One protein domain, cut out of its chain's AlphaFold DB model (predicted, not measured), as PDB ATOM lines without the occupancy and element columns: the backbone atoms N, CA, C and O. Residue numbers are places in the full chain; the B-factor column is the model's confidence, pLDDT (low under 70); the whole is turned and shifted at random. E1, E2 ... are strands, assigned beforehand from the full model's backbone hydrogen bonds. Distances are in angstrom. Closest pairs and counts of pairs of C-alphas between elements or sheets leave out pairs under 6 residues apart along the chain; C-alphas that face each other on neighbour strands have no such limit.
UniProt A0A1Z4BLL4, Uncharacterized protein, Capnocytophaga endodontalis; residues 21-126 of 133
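AT A GLANCE: This is residues 21 to 126 of the 133 residues of an uncharacterized protein of Capnocytophaga endodontalis (UniProt A0A1Z4BLL4). One strongly twisted sheet of nine strands folds round into an open barrel: E1, E7 and E9 make one wall, E5, E6 and E8 the wall opposite, and the hairpin of E2 and E3 joins the two along one side. The other side stays open between E8 and E9, where residues 107 to 116 run across, and short E4 lies beside E1 where E2 has splayed away. The printed part has 106 residues, with no named helix and nine strands, E1 to E9 in order along the chain; the class is all strand. The sheet is branched at E1 and mixed, with parallel and antiparallel pairs. The whole is compact, with a radius of gyration of the C-alphas of 12.8 A and spans of 34 by 31 by 22 A.

IN THESE COORDINATES: E1, residues 23 to 31, begins at C-alpha 23 (185.502, 181.026, 201.708), is 23.3 A long and bends by 59 degrees at residue 27. E2 is residues 34 to 42, 25.1 A, and E3 residues 47 to 54, 23.2 A. E4, residues 62 to 64, and E5, residues 69 to 74, are shorter. E6, residues 77 to 84, is 23.3 A long. E7, residues 90 to 97, is 19.6 A long and bends by 65 degrees at residue 94. E8 is residues 101 to 106. E9, residues 117 to 121, ends at C-alpha 121 (191.709, 167.286, 198.574).

HOW THE PARTS SIT: E1 has E2 and E4 on one side and E7 on the other side. The pairing is staggered: E4 is beside residues 24 to 26, with N 26 and O 62 2.8 A apart, and E2 beside residues 29 to 31, with N 36 and O 29 2.8 A apart; both are antiparallel to E1. E7 is parallel to E1, with N 27 and O 93 2.8 A apart, and to edge strand E9, with N 94 and O 118 2.8 A apart. E1, E2 and E3 form a meander, each strand the antiparallel neighbour of the one before; N 39 and O 51 are 2.9 A apart. With E4 they make a Greek key, the first strand pairing with the fourth. E3 and E5 are parallel, with N 50 and O 71 2.7 A apart. E5 and E6 form a hairpin, with N 72 and O 79 2.8 A apart. E6 and edge strand E8 are parallel, with N 103 and O 80 2.8 A apart. E1 and E6 are apart, as are E8 and E9.

THE WHOLE: The C-alphas farthest apart, those of Thr 56 and Glu 86, are 36.9 A apart. The printed part has no cut and no long link. Its mean pLDDT is 86.0; residue 21, residues 43 to 45, residues 56 to 60 and residue 88 are under 70.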
ATOM      1  N   PRO A  21     184.040 186.597 205.470       67.25
ATOM      2  CA  PRO A  21     184.035 185.201 205.865       67.25
ATOM      3  C   PRO A  21     185.173 184.458 205.160       67.25
ATOM      4  O   PRO A  21     185.605 184.830 204.069       67.25
ATOM      5  N   SER A  22     185.664 183.394 205.791       78.38
ATOM      6  CA  SER A  22     186.559 182.457 205.109       78.38
ATOM      7  C   SER A  22     185.747 181.687 204.073       78.38
ATOM      8  O   SER A  22     184.704 181.133 204.417       78.38
ATOM      9  N   ILE A  23     186.203 181.675 202.821       84.19
ATOM     10  CA  ILE A  23     185.502 181.026 201.708       84.19
ATOM     11  C   ILE A  23     186.404 179.923 201.170       84.19
ATOM     12  O   ILE A  23     187.559 180.172 200.831       84.19
ATOM     13  N   ILE A  24     185.873 178.710 201.089       89.69
ATOM     14  CA  ILE A  24     186.583 177.556 200.547       89.69
ATOM     15  C   ILE A  24     185.819 177.126 199.301       89.69
ATOM     16  O   ILE A  24     184.672 176.691 199.397       89.69
ATOM     17  N   ILE A  25     186.435 177.323 198.139       91.38
ATOM     18  CA  ILE A  25     185.856 177.037 196.827       91.38
ATOM     19  C   ILE A  25     186.424 175.707 196.348       91.38
ATOM     20  O   ILE A  25     187.635 175.511 196.352       91.38
ATOM     21  N   VAL A  26     185.549 174.797 195.941       92.69
ATOM     22  CA  VAL A  26     185.907 173.517 195.331       92.69
ATOM     23  C   VAL A  26     185.525 173.585 193.864       92.69
ATOM     24  O   VAL A  26     184.339 173.708 193.569       92.69
ATOM     25  N   ASP A  27     186.503 173.485 192.966       90.62
ATOM     26  CA  ASP A  27     186.261 173.530 191.524       90.62
ATOM     27  C   ASP A  27     185.560 172.257 191.069       90.62
ATOM     28  O   ASP A  27     184.478 172.318 190.496       90.62
ATOM     29  N   SER A  28     186.146 171.092 191.359       90.56
ATOM     30  CA  SER A  28     185.626 169.798 190.920       90.56
ATOM     31  C   SER A  28     185.521 168.781 192.050       90.56
ATOM     32  O   SER A  28     186.259 168.831 193.031       90.56
ATOM     33  N   ILE A  29     184.590 167.835 191.897       91.81
ATOM     34  CA  ILE A  29     184.442 166.681 192.786       91.81
ATOM     35  C   ILE A  29     184.521 165.414 191.951       91.81
ATOM     36  O   ILE A  29     183.875 165.310 190.904       91.81
ATOM     37  N   SER A  30     185.292 164.432 192.407       91.00
ATOM     38  CA  SER A  30     185.461 163.175 191.689       91.00
ATOM     39  C   SER A  30     185.581 161.969 192.611       91.00
ATOM     40  O   SER A  30     185.928 162.080 193.780       91.00
ATOM     41  N   ILE A  31     185.301 160.785 192.073       89.94
ATOM     42  CA  ILE A  31     185.591 159.502 192.718       89.94
ATOM     43  C   ILE A  31     186.379 158.638 191.742       89.94
ATOM     44  O   ILE A  31     185.945 158.416 190.614       89.94
ATOM     45  N   SER A  32     187.564 158.163 192.140       86.50
ATOM     46  CA  SER A  32     188.442 157.375 191.254       86.50
ATOM     47  C   SER A  32     188.634 158.026 189.868       86.50
ATOM     48  O   SER A  32     188.512 157.361 188.839       86.50
ATOM     49  N   LYS A  33     188.885 159.345 189.842       84.19
ATOM     50  CA  LYS A  33     189.033 160.186 188.633       84.19
ATOM     51  C   LYS A  33     187.768 160.360 187.775       84.19
ATOM     52  O   LYS A  33     187.841 160.974 186.714       84.19
ATOM     53  N   LYS A  34     186.610 159.856 188.208       88.62
ATOM     54  CA  LYS A  34     185.324 160.080 187.532       88.62
ATOM     55  C   LYS A  34     184.633 161.307 188.131       88.62
ATOM     56  O   LYS A  34     184.450 161.323 189.350       88.62
ATOM     57  N   PRO A  35     184.248 162.310 187.326       89.38
ATOM     58  CA  PRO A  35     183.606 163.518 187.829       89.38
ATOM     59  C   PRO A  35     182.215 163.223 188.402       89.38
ATOM     60  O   PRO A  35     181.493 162.340 187.923       89.38
ATOM     61  N   LEU A  36     181.843 163.985 189.426       89.25
ATOM     62  CA  LEU A  36     180.550 163.915 190.093       89.25
ATOM     63  C   LEU A  36     179.820 165.256 189.982       89.25
ATOM     64  O   LEU A  36     180.416 166.326 190.053       89.25
ATOM     65  N   PHE A  37     178.502 165.180 189.833       88.62
ATOM     66  CA  PHE A  37     177.598 166.315 189.940       88.62
ATOM     67  C   PHE A  37     177.130 166.483 191.383       88.62
ATOM     68  O   PHE A  37     176.876 165.494 192.072       88.62
ATOM     69  N   VAL A  38     176.950 167.736 191.802       89.19
ATOM     70  CA  VAL A  38     176.572 168.102 193.170       89.19
ATOM     71  C   VAL A  38     175.197 168.764 193.216       89.19
ATOM     72  O   VAL A  38     174.891 169.667 192.423       89.19
ATOM     73  N   LYS A  39     174.391 168.349 194.194       88.94
ATOM     74  CA  LYS A  39     173.197 169.053 194.666       88.94
ATOM     75  C   LYS A  39     173.368 169.393 196.146       88.94
ATOM     76  O   LYS A  39     173.506 168.495 196.969       88.94
ATOM     77  N   GLU A  40     173.348 170.680 196.466       88.38
ATOM     78  CA  GLU A  40     173.502 171.191 197.830       88.38
ATOM     79  C   GLU A  40     172.142 171.349 198.520       88.38
ATOM     80  O   GLU A  40     171.168 171.801 197.908       88.38
ATOM     81  N   ILE A  41     172.091 170.995 199.802       84.88
ATOM     82  CA  ILE A  41     171.019 171.335 200.732       84.88
ATOM     83  C   ILE A  41     171.669 172.007 201.939       84.88
ATOM     84  O   ILE A  41     172.421 171.383 202.690       84.88
ATOM     85  N   LYS A  42     171.354 173.288 202.136       76.19
ATOM     86  CA  LYS A  42     171.728 174.004 203.354       76.19
ATOM     87  C   LYS A  42     170.768 173.603 204.463       76.19
ATOM     88  O   LYS A  42     169.586 173.943 204.417       76.19
ATOM     89  N   THR A  43     171.270 172.856 205.435       69.31
ATOM     90  CA  THR A  43     170.624 172.713 206.742       69.31
ATOM     91  C   THR A  43     170.966 173.940 207.599       69.31
ATOM     92  O   THR A  43     171.738 174.793 207.163       69.31
ATOM     93  N   ASN A  44     170.349 174.100 208.778       63.25
ATOM     94  CA  ASN A  44     170.669 175.195 209.714       63.25
ATOM     95  C   ASN A  44     172.195 175.400 209.829       63.25
ATOM     96  O   ASN A  44     172.922 174.429 209.650       63.25
ATOM     97  N   ASN A  45     172.658 176.616 210.167       62.28
ATOM     98  CA  ASN A  45     174.045 177.143 210.079       62.28
ATOM     99  C   ASN A  45     175.238 176.255 210.543       62.28
ATOM    100  O   ASN A  45     176.378 176.702 210.477       62.28
ATOM    101  N   ILE A  46     175.008 175.046 211.044       70.94
ATOM    102  CA  ILE A  46     175.971 174.101 211.612       70.94
ATOM    103  C   ILE A  46     176.408 173.030 210.590       70.94
ATOM    104  O   ILE A  46     177.546 172.559 210.649       70.94
ATOM    105  N   GLU A  47     175.541 172.651 209.644       83.25
ATOM    106  CA  GLU A  47     175.799 171.548 208.707       83.25
ATOM    107  C   GLU A  47     175.357 171.906 207.284       83.25
ATOM    108  O   GLU A  47     174.341 172.573 207.085       83.25
ATOM    109  N   THR A  48     176.114 171.466 206.278       87.62
ATOM    110  CA  THR A  48     175.704 171.526 204.864       87.62
ATOM    111  C   THR A  48     175.825 170.145 204.239       87.62
ATOM    112  O   THR A  48     176.851 169.481 204.396       87.62
ATOM    113  N   ILE A  49     174.780 169.711 203.528       90.75
ATOM    114  CA  ILE A  49     174.701 168.378 202.926       90.75
ATOM    115  C   ILE A  49     174.799 168.491 201.402       90.75
ATOM    116  O   ILE A  49     174.029 169.200 200.755       90.75
ATOM    117  N   TYR A  50     175.720 167.735 200.817       92.12
ATOM    118  CA  TYR A  50     175.999 167.657 199.390       92.12
ATOM    119  C   TYR A  50     175.673 166.253 198.879       92.12
ATOM    120  O   TYR A  50     176.352 165.278 199.202       92.12
ATOM    121  N   PHE A  51     174.649 166.137 198.036       91.62
ATOM    122  CA  PHE A  51     174.327 164.891 197.345       91.62
ATOM    123  C   PHE A  51     175.096 164.806 196.031       91.62
ATOM    124  O   PHE A  51     175.003 165.703 195.186       91.62
ATOM    125  N   LEU A  52     175.837 163.714 195.863       90.69
ATOM    126  CA  LEU A  52     176.715 163.475 194.729       90.69
ATOM    127  C   LEU A  52     176.126 162.428 193.781       90.69
ATOM    128  O   LEU A  52     175.643 161.375 194.200       90.69
ATOM    129  N   PHE A  53     176.233 162.691 192.482       88.81
ATOM    130  CA  PHE A  53     175.705 161.835 191.423       88.81
ATOM    131  C   PHE A  53     176.748 161.648 190.322       88.81
ATOM    132  O   PHE A  53     177.504 162.568 190.016       88.81
ATOM    133  N   SER A  54     176.789 160.472 189.697       85.88
ATOM    134  CA  SER A  54     177.622 160.273 188.504       85.88
ATOM    135  C   SER A  54     177.121 161.172 187.373       85.88
ATOM    136  O   SER A  54     175.920 161.199 187.108       85.88
ATOM    137  N   SER A  55     178.021 161.880 186.692       70.62
ATOM    138  CA  SER A  55     177.659 162.799 185.608       70.62
ATOM    139  C   SER A  55     178.590 162.651 184.410       70.62
ATOM    140  O   SER A  55     179.780 162.392 184.566       70.62
ATOM    141  N   THR A  56     178.040 162.839 183.208       67.25
ATOM    142  CA  THR A  56     178.793 163.009 181.951       67.25
ATOM    143  C   THR A  56     178.979 164.484 181.573       67.25
ATOM    144  O   THR A  56     179.646 164.779 180.585       67.25
ATOM    145  N   LYS A  57     178.392 165.412 182.343       63.34
ATOM    146  CA  LYS A  57     178.453 166.868 182.143       63.34
ATOM    147  C   LYS A  57     179.035 167.606 183.355       63.34
ATOM    148  O   LYS A  57     179.092 167.060 184.455       63.34
ATOM    149  N   GLU A  58     179.438 168.837 183.057       61.34
ATOM    150  CA  GLU A  58     180.388 169.743 183.710       61.34
ATOM    151  C   GLU A  58     180.503 169.813 185.239       61.34
ATOM    152  O   GLU A  58     179.576 169.600 186.020       61.34
ATOM    153  N   ILE A  59     181.725 170.222 185.577       61.69
ATOM    154  CA  ILE A  59     182.302 170.630 186.850       61.69
ATOM    155  C   ILE A  59     181.433 171.715 187.505       61.69
ATOM    156  O   ILE A  59     181.173 172.761 186.912       61.69
ATOM    157  N   LYS A  60     180.988 171.472 188.741       68.25
ATOM    158  CA  LYS A  60     180.292 172.476 189.549       68.25
ATOM    159  C   LYS A  60     181.200 172.987 190.651       68.25
ATOM    160  O   LYS A  60     181.510 172.241 191.577       68.25
ATOM    161  N   HIS A  61     181.482 174.280 190.576       80.31
ATOM    162  CA  HIS A  61     182.095 175.030 191.655       80.31
ATOM    163  C   HIS A  61     181.127 175.071 192.840       80.31
ATOM    164  O   HIS A  61     179.983 175.514 192.686       80.31
ATOM    165  N   ILE A  62     181.566 174.607 194.006       88.62
ATOM    166  CA  ILE A  62     180.795 174.712 195.247       88.62
ATOM    167  C   ILE A  62     181.594 175.464 196.303       88.62
ATOM    168  O   ILE A  62     182.819 175.381 196.350       88.62
ATOM    169  N   ALA A  63     180.890 176.184 197.171       87.62
ATOM    170  CA  ALA A  63     181.475 176.724 198.387       87.62
ATOM    171  C   ALA A  63     181.171 175.771 199.545       87.62
ATOM    172  O   ALA A  63     180.024 175.349 199.711       87.62
ATOM    173  N   ILE A  64     182.190 175.444 200.337       89.25
ATOM    174  CA  ILE A  64     182.058 174.587 201.520       89.25
ATOM    175  C   ILE A  64     182.347 175.380 202.791       89.25
ATOM    176  O   ILE A  64     183.109 176.352 202.785       89.25
ATOM    177  N   GLY A  65     181.683 175.002 203.881       85.44
ATOM    178  CA  GLY A  65     181.740 175.719 205.149       85.44
ATOM    179  C   GLY A  65     183.078 175.542 205.864       85.44
ATOM    180  O   GLY A  65     183.600 174.432 205.962       85.44
ATOM    181  N   ASN A  66     183.603 176.636 206.420       85.94
ATOM    182  CA  ASN A  66     184.693 176.607 207.396       85.94
ATOM    183  C   ASN A  66     184.122 176.446 208.816       85.94
ATOM    184  O   ASN A  66     183.097 177.051 209.124       85.94
ATOM    185  N   ASN A  67     184.792 175.681 209.683       83.94
ATOM    186  CA  ASN A  67     184.408 175.401 211.077       83.94
ATOM    187  C   ASN A  67     183.021 174.748 211.272       83.94
ATOM    188  O   ASN A  67     182.557 174.622 212.403       83.94
ATOM    189  N   GLY A  68     182.365 174.327 210.189       85.62
ATOM    190  CA  GLY A  68     181.107 173.582 210.191       85.62
ATOM    191  C   GLY A  68     181.281 172.205 209.558       85.62
ATOM    192  O   GLY A  68     182.279 171.941 208.879       85.62
ATOM    193  N   ARG A  69     180.299 171.325 209.772       90.31
ATOM    194  CA  ARG A  69     180.317 169.982 209.189       90.31
ATOM    195  C   ARG A  69     179.839 170.037 207.738       90.31
ATOM    196  O   ARG A  69     178.732 170.493 207.457       90.31
ATOM    197  N   ASN A  70     180.660 169.541 206.819       92.44
ATOM    198  CA  ASN A  70     180.308 169.372 205.412       92.44
ATOM    199  C   ASN A  70     180.095 167.884 205.140       92.44
ATOM    200  O   ASN A  70     181.037 167.094 205.234       92.44
ATOM    201  N   LEU A  71     178.863 167.498 204.821       94.50
ATOM    202  CA  LEU A  71     178.484 166.109 204.605       94.50
ATOM    203  C   LEU A  71     178.314 165.835 203.115       94.50
ATOM    204  O   LEU A  71     177.413 166.372 202.484       94.50
ATOM    205  N   PHE A  72     179.136 164.964 202.548       94.56
ATOM    206  CA  PHE A  72     179.019 164.529 201.161       94.56
ATOM    207  C   PHE A  72     178.462 163.111 201.123       94.56
ATOM    208  O   PHE A  72     179.012 162.207 201.750       94.56
ATOM    209  N   ILE A  73     177.384 162.904 200.373       94.88
ATOM    210  CA  ILE A  73     176.697 161.615 200.267       94.88
ATOM    211  C   ILE A  73     176.758 161.149 198.816       94.88
ATOM    212  O   ILE A  73     176.216 161.803 197.923       94.88
ATOM    213  N   TYR A  74     177.380 159.995 198.581       94.12
ATOM    214  CA  TYR A  74     177.402 159.327 197.282       94.12
ATOM    215  C   TYR A  74     176.844 157.911 197.422       94.12
ATOM    216  O   TYR A  74     177.430 157.050 198.080       94.12
ATOM    217  N   LYS A  75     175.707 157.639 196.770       91.81
ATOM    218  CA  LYS A  75     174.964 156.373 196.903       91.81
ATOM    219  C   LYS A  75     174.615 156.072 198.371       91.81
ATOM    220  O   LYS A  75     173.676 156.659 198.891       91.81
ATOM    221  N   LYS A  76     175.337 155.143 199.009       92.19
ATOM    222  CA  LYS A  76     175.169 154.733 200.417       92.19
ATOM    223  C   LYS A  76     176.384 155.086 201.281       92.19
ATOM    224  O   LYS A  76     176.391 154.765 202.464       92.19
ATOM    225  N   ASP A  77     177.409 155.692 200.686       95.31
ATOM    226  CA  ASP A  77     178.620 156.090 201.384       95.31
ATOM    227  C   ASP A  77     178.588 157.580 201.704       95.31
ATOM    228  O   ASP A  77     178.040 158.397 200.956       95.31
ATOM    229  N   THR A  78     179.242 157.913 202.809       95.25
ATOM    230  CA  THR A  78     179.274 159.258 203.362       95.25
ATOM    231  C   THR A  78     180.714 159.667 203.632       95.25
ATOM    232  O   THR A  78     181.511 158.885 204.159       95.25
ATOM    233  N   MET A  79     181.025 160.905 203.273       95.50
ATOM    234  CA  MET A  79     182.254 161.599 203.614       95.50
ATOM    235  C   MET A  79     181.884 162.819 204.462       95.50
ATOM    236  O   MET A  79     181.180 163.708 203.991       95.50
ATOM    237  N   SER A  80     182.331 162.845 205.712       94.56
ATOM    238  CA  SER A  80     182.146 163.969 206.637       94.56
ATOM    239  C   SER A  80     183.450 164.749 206.724       94.56
ATOM    240  O   SER A  80     184.492 164.159 206.997       94.56
ATOM    241  N   ILE A  81     183.409 166.056 206.473       93.12
ATOM    242  CA  ILE A  81     184.589 166.920 206.533       93.12
ATOM    243  C   ILE A  81     184.304 168.111 207.446       93.12
ATOM    244  O   ILE A  81     183.429 168.932 207.162       93.12
ATOM    245  N   THR A  82     185.112 168.245 208.490       91.56
ATOM    246  CA  THR A  82     185.204 169.450 209.314       91.56
ATOM    247  C   THR A  82     186.516 170.150 208.990       91.56
ATOM    248  O   THR A  82     187.595 169.575 209.142       91.56
ATOM    249  N   LEU A  83     186.426 171.390 208.518       89.81
ATOM    250  CA  LEU A  83     187.586 172.202 208.150       89.81
ATOM    251  C   LEU A  83     187.858 173.230 209.234       89.81
ATOM    252  O   LEU A  83     186.917 173.824 209.754       89.81
ATOM    253  N   SER A  84     189.131 173.471 209.524       88.69
ATOM    254  CA  SER A  84     189.547 174.619 210.326       88.69
ATOM    255  C   SER A  84     190.517 175.502 209.554       88.69
ATOM    256  O   SER A  84     191.499 175.043 208.965       88.69
ATOM    257  N   LEU A  85     190.210 176.799 209.548       84.75
ATOM    258  CA  LEU A  85     191.031 177.844 208.956       84.75
ATOM    259  C   LEU A  85     191.108 179.025 209.920       84.75
ATOM    260  O   LEU A  85     190.104 179.682 210.196       84.75
ATOM    261  N   GLU A  86     192.311 179.295 210.425       72.88
ATOM    262  CA  GLU A  86     192.529 180.294 211.481       72.88
ATOM    263  C   GLU A  86     192.449 181.754 211.013       72.88
ATOM    264  O   GLU A  86     192.277 182.656 211.831       72.88
ATOM    265  N   LYS A  87     192.617 182.022 209.715       73.50
ATOM    266  CA  LYS A  87     192.661 183.389 209.173       73.50
ATOM    267  C   LYS A  87     191.643 183.564 208.060       73.50
ATOM    268  O   LYS A  87     191.354 182.622 207.332       73.50
ATOM    269  N   ARG A  88     191.184 184.808 207.878       69.75
ATOM    270  CA  ARG A  88     190.390 185.217 206.711       69.75
ATOM    271  C   ARG A  88     191.203 184.946 205.448       69.75
ATOM    272  O   ARG A  88     192.120 185.700 205.128       69.75
ATOM    273  N   LYS A  89     190.894 183.850 204.771       77.94
ATOM    274  CA  LYS A  89     191.519 183.461 203.512       77.94
ATOM    275  C   LYS A  89     190.462 182.864 202.596       77.94
ATOM    276  O   LYS A  89     189.508 182.234 203.056       77.94
ATOM    277  N   GLN A  90     190.648 183.097 201.305       85.50
ATOM    278  CA  GLN A  90     189.974 182.331 200.270       85.50
ATOM    279  C   GLN A  90     190.889 181.168 199.912       85.50
ATOM    280  O   GLN A  90     192.082 181.385 199.714       85.50
ATOM    281  N   ILE A  91     190.360 179.950 199.894       89.56
ATOM    282  CA  ILE A  91     191.110 178.752 199.512       89.56
ATOM    283  C   ILE A  91     190.420 178.123 198.316       89.56
ATOM    284  O   ILE A  91     189.200 177.971 198.311       89.56
ATOM    285  N   LEU A  92     191.220 177.754 197.324       91.75
ATOM    286  CA  LEU A  92     190.789 177.056 196.131       91.75
ATOM    287  C   LEU A  92     191.243 175.597 196.204       91.75
ATOM    288  O   LEU A  92     192.433 175.308 196.318       91.75
ATOM    289  N   ILE A  93     190.284 174.684 196.122       92.69
ATOM    290  CA  ILE A  93     190.494 173.246 195.994       92.69
ATOM    291  C   ILE A  93     190.176 172.869 194.549       92.69
ATOM    292  O   ILE A  93     189.018 172.918 194.140       92.69
ATOM    293  N   GLN A  94     191.180 172.450 193.780       92.25
ATOM    294  CA  GLN A  94     190.972 172.068 192.380       92.25
ATOM    295  C   GLN A  94     190.096 170.815 192.262       92.25
ATOM    296  O   GLN A  94     189.179 170.750 191.443       92.25
ATOM    297  N   ASN A  95     190.382 169.789 193.063       91.75
ATOM    298  CA  ASN A  95     189.628 168.543 193.036       91.75
ATOM    299  C   ASN A  95     189.438 167.979 194.442       91.75
ATOM    300  O   ASN A  95     190.411 167.657 195.127       91.75
ATOM    301  N   LEU A  96     188.178 167.823 194.843       93.69
ATOM    302  CA  LEU A  96     187.768 167.054 196.009       93.69
ATOM    303  C   LEU A  96     187.517 165.607 195.578       93.69
ATOM    304  O   LEU A  96     186.552 165.282 194.885       93.69
ATOM    305  N   HIS A  97     188.397 164.719 196.013       93.38
ATOM    306  CA  HIS A  97     188.254 163.281 195.879       93.38
ATOM    307  C   HIS A  97     187.311 162.782 196.965       93.38
ATOM    308  O   HIS A  97     187.629 162.819 198.154       93.38
ATOM    309  N   PHE A  98     186.139 162.307 196.556       93.31
ATOM    310  CA  PHE A  98     185.219 161.654 197.467       93.31
ATOM    311  C   PHE A  98     185.880 160.403 198.043       93.31
ATOM    312  O   PHE A  98     186.221 159.467 197.312       93.31
ATOM    313  N   GLN A  99     186.006 160.376 199.364       92.38
ATOM    314  CA  GLN A  99     186.530 159.249 200.111       92.38
ATOM    315  C   GLN A  99     185.638 159.018 201.321       92.38
ATOM    316  O   GLN A  99     185.463 159.909 202.147       92.38
ATOM    317  N   LYS A 100     185.076 157.813 201.444       94.56
ATOM    318  CA  LYS A 100     184.291 157.435 202.621       94.56
ATOM    319  C   LYS A 100     185.110 157.665 203.892       94.56
ATOM    320  O   LYS A 100     186.284 157.304 203.930       94.56
ATOM    321  N   GLY A 101     184.486 158.228 204.920       92.88
ATOM    322  CA  GLY A 101     185.125 158.445 206.215       92.88
ATOM    323  C   GLY A 101     184.772 159.788 206.833       92.88
ATOM    324  O   GLY A 101     183.984 160.561 206.287       92.88
ATOM    325  N   GLU A 102     185.367 160.048 207.987       94.25
ATOM    326  CA  GLU A 102     185.241 161.304 208.710       94.25
ATOM    327  C   GLU A 102     186.616 161.947 208.849       94.25
ATOM    328  O   GLU A 102     187.577 161.299 209.258       94.25
ATOM    329  N   TYR A 103     186.704 163.220 208.471       91.56
ATOM    330  CA  TYR A 103     187.950 163.960 208.381       91.56
ATOM    331  C   TYR A 103     187.821 165.271 209.142       91.56
ATOM    332  O   TYR A 103     186.936 166.080 208.859       91.56
ATOM    333  N   THR A 104     188.744 165.505 210.068       91.38
ATOM    334  CA  THR A 104     188.968 166.825 210.657       91.38
ATOM    335  C   THR A 104     190.284 167.338 210.108       91.38
ATOM    336  O   THR A 104     191.334 166.775 210.400       91.38
ATOM    337  N   ILE A 105     190.223 168.358 209.256       89.56
ATOM    338  CA  ILE A 105     191.388 168.862 208.532       89.56
ATOM    339  C   ILE A 105     191.643 170.300 208.956       89.56
ATOM    340  O   ILE A 105     190.803 171.187 208.773       89.56
ATOM    341  N   ASN A 106     192.828 170.533 209.506       88.81
ATOM    342  CA  ASN A 106     193.364 171.874 209.641       88.81
ATOM    343  C   ASN A 106     194.034 172.255 208.330       88.81
ATOM    344  O   ASN A 106     195.025 171.649 207.926       88.81
ATOM    345  N   LEU A 107     193.485 173.262 207.651       87.00
ATOM    346  CA  LEU A 107     193.988 173.651 206.339       87.00
ATOM    347  C   LEU A 107     195.425 174.162 206.408       87.00
ATOM    348  O   LEU A 107     196.095 174.124 205.391       87.00
ATOM    349  N   LYS A 108     195.929 174.581 207.577       83.38
ATOM    350  CA  LYS A 108     197.345 174.937 207.763       83.38
ATOM    351  C   LYS A 108     198.316 173.797 207.476       83.38
ATOM    352  O   LYS A 108     199.436 174.075 207.060       83.38
ATOM    353  N   ASP A 109     197.891 172.561 207.712       81.50
ATOM    354  CA  ASP A 109     198.754 171.385 207.623       81.50
ATOM    355  C   ASP A 109     198.749 170.777 206.211       81.50
ATOM    356  O   ASP A 109     199.475 169.821 205.938       81.50
ATOM    357  N   CYS A 110     197.949 171.335 205.293       86.12
ATOM    358  CA  CYS A 110     197.880 170.892 203.909       86.12
ATOM    359  C   CYS A 110     199.129 171.263 203.105       86.12
ATOM    360  O   CYS A 110     199.688 172.351 203.240       86.12
ATOM    361  N   ASN A 111     199.498 170.387 202.172       83.38
ATOM    362  CA  ASN A 111     200.490 170.674 201.149       83.38
ATOM    363  C   ASN A 111     199.895 171.588 200.068       83.38
ATOM    364  O   ASN A 111     199.269 171.145 199.103       83.38
ATOM    365  N   PHE A 112     200.078 172.886 200.256       83.94
ATOM    366  CA  PHE A 112     199.671 173.905 199.303       83.94
ATOM    367  C   PHE A 112     200.622 173.975 198.106       83.94
ATOM    368  O   PHE A 112     201.837 174.059 198.263       83.94
ATOM    369  N   GLN A 113     200.069 174.030 196.894       81.25
ATOM    370  CA  GLN A 113     200.857 174.328 195.690       81.25
ATOM    371  C   GLN A 113     201.206 175.822 195.579       81.25
ATOM    372  O   GLN A 113     202.200 176.188 194.956       81.25
ATOM    373  N   SER A 114     200.385 176.680 196.184       81.94
ATOM    374  CA  SER A 114     200.624 178.105 196.445       81.94
ATOM    375  C   SER A 114     199.802 178.519 197.669       81.94
ATOM    376  O   SER A 114     198.909 177.772 198.054       81.94
ATOM    377  N   ASP A 115     200.033 179.703 198.248       77.12
ATOM    378  CA  ASP A 115     199.453 180.189 199.523       77.12
ATOM    379  C   ASP A 115     197.938 179.972 199.764       77.12
ATOM    380  O   ASP A 115     197.470 180.108 200.904       77.12
ATOM    381  N   TYR A 116     197.174 179.682 198.707       85.00
ATOM    382  CA  TYR A 116     195.719 179.541 198.699       85.00
ATOM    383  C   TYR A 116     195.203 178.361 197.858       85.00
ATOM    384  O   TYR A 116     193.995 178.259 197.658       85.00
ATOM    385  N   TYR A 117     196.073 177.487 197.339       90.25
ATOM    386  CA  TYR A 117     195.701 176.487 196.334       90.25
ATOM    387  C   TYR A 117     196.056 175.052 196.735       90.25
ATOM    388  O   TYR A 117     197.221 174.726 196.977       90.25
ATOM    389  N   ILE A 118     195.041 174.186 196.748       90.88
ATOM    390  CA  ILE A 118     195.142 172.747 197.013       90.88
ATOM    391  C   ILE A 118     194.703 172.004 195.754       90.88
ATOM    392  O   ILE A 118     193.619 172.250 195.224       90.88
ATOM    393  N   LYS A 119     195.519 171.064 195.273       91.25
ATOM    394  CA  LYS A 119     195.229 170.358 194.021       91.25
ATOM    395  C   LYS A 119     194.307 169.159 194.233       91.25
ATOM    396  O   LYS A 119     193.306 169.018 193.536       91.25
ATOM    397  N   ASN A 120     194.637 168.294 195.184       90.12
ATOM    398  CA  ASN A 120     193.916 167.061 195.473       90.12
ATOM    399  C   ASN A 120     193.509 167.024 196.943       90.12
ATOM    400  O   ASN A 120     194.264 166.593 197.806       90.12
ATOM    401  N   PHE A 121     192.280 167.416 197.240       91.19
ATOM    402  CA  PHE A 121     191.709 167.286 198.574       91.19
ATOM    403  C   PHE A 121     190.969 165.942 198.707       91.19
ATOM    404  O   PHE A 121     190.350 165.524 197.738       91.19
ATOM    405  N   PRO A 122     190.977 165.243 199.852       90.12
ATOM    406  CA  PRO A 122     191.728 165.545 201.064       90.12
ATOM    407  C   PRO A 122     193.176 165.030 201.014       90.12
ATOM    408  O   PRO A 122     193.921 165.300 201.941       90.12
ATOM    409  N   CYS A 123     193.598 164.309 199.968       86.94
ATOM    410  CA  CYS A 123     194.901 163.628 199.903       86.94
ATOM    411  C   CYS A 123     196.111 164.525 200.217       86.94
ATOM    412  O   CYS A 123     196.969 164.124 200.992       86.94
ATOM    413  N   ASP A 124     196.160 165.737 199.665       87.25
ATOM    414  CA  ASP A 124     197.232 166.716 199.896       87.25
ATOM    415  C   ASP A 124     197.199 167.296 201.330       87.25
ATOM    416  O   ASP A 124     198.145 167.945 201.759       87.25
ATOM    417  N   CYS A 125     196.108 167.079 202.069       87.31
ATOM    418  CA  CYS A 125     195.901 167.516 203.453       87.31
ATOM    419  C   CYS A 125     196.025 166.391 204.478       87.31
ATOM    420  O   CYS A 125     196.312 166.633 205.648       87.31
ATOM    421  N   LEU A 126     195.803 165.153 204.049       81.81
ATOM    422  CA  LEU A 126     196.058 163.961 204.834       81.81
ATOM    423  C   LEU A 126     197.549 163.663 204.720       81.81
ATOM    424  O   LEU A 126     197.965 162.740 204.021       81.81
TER     425      LEU A 126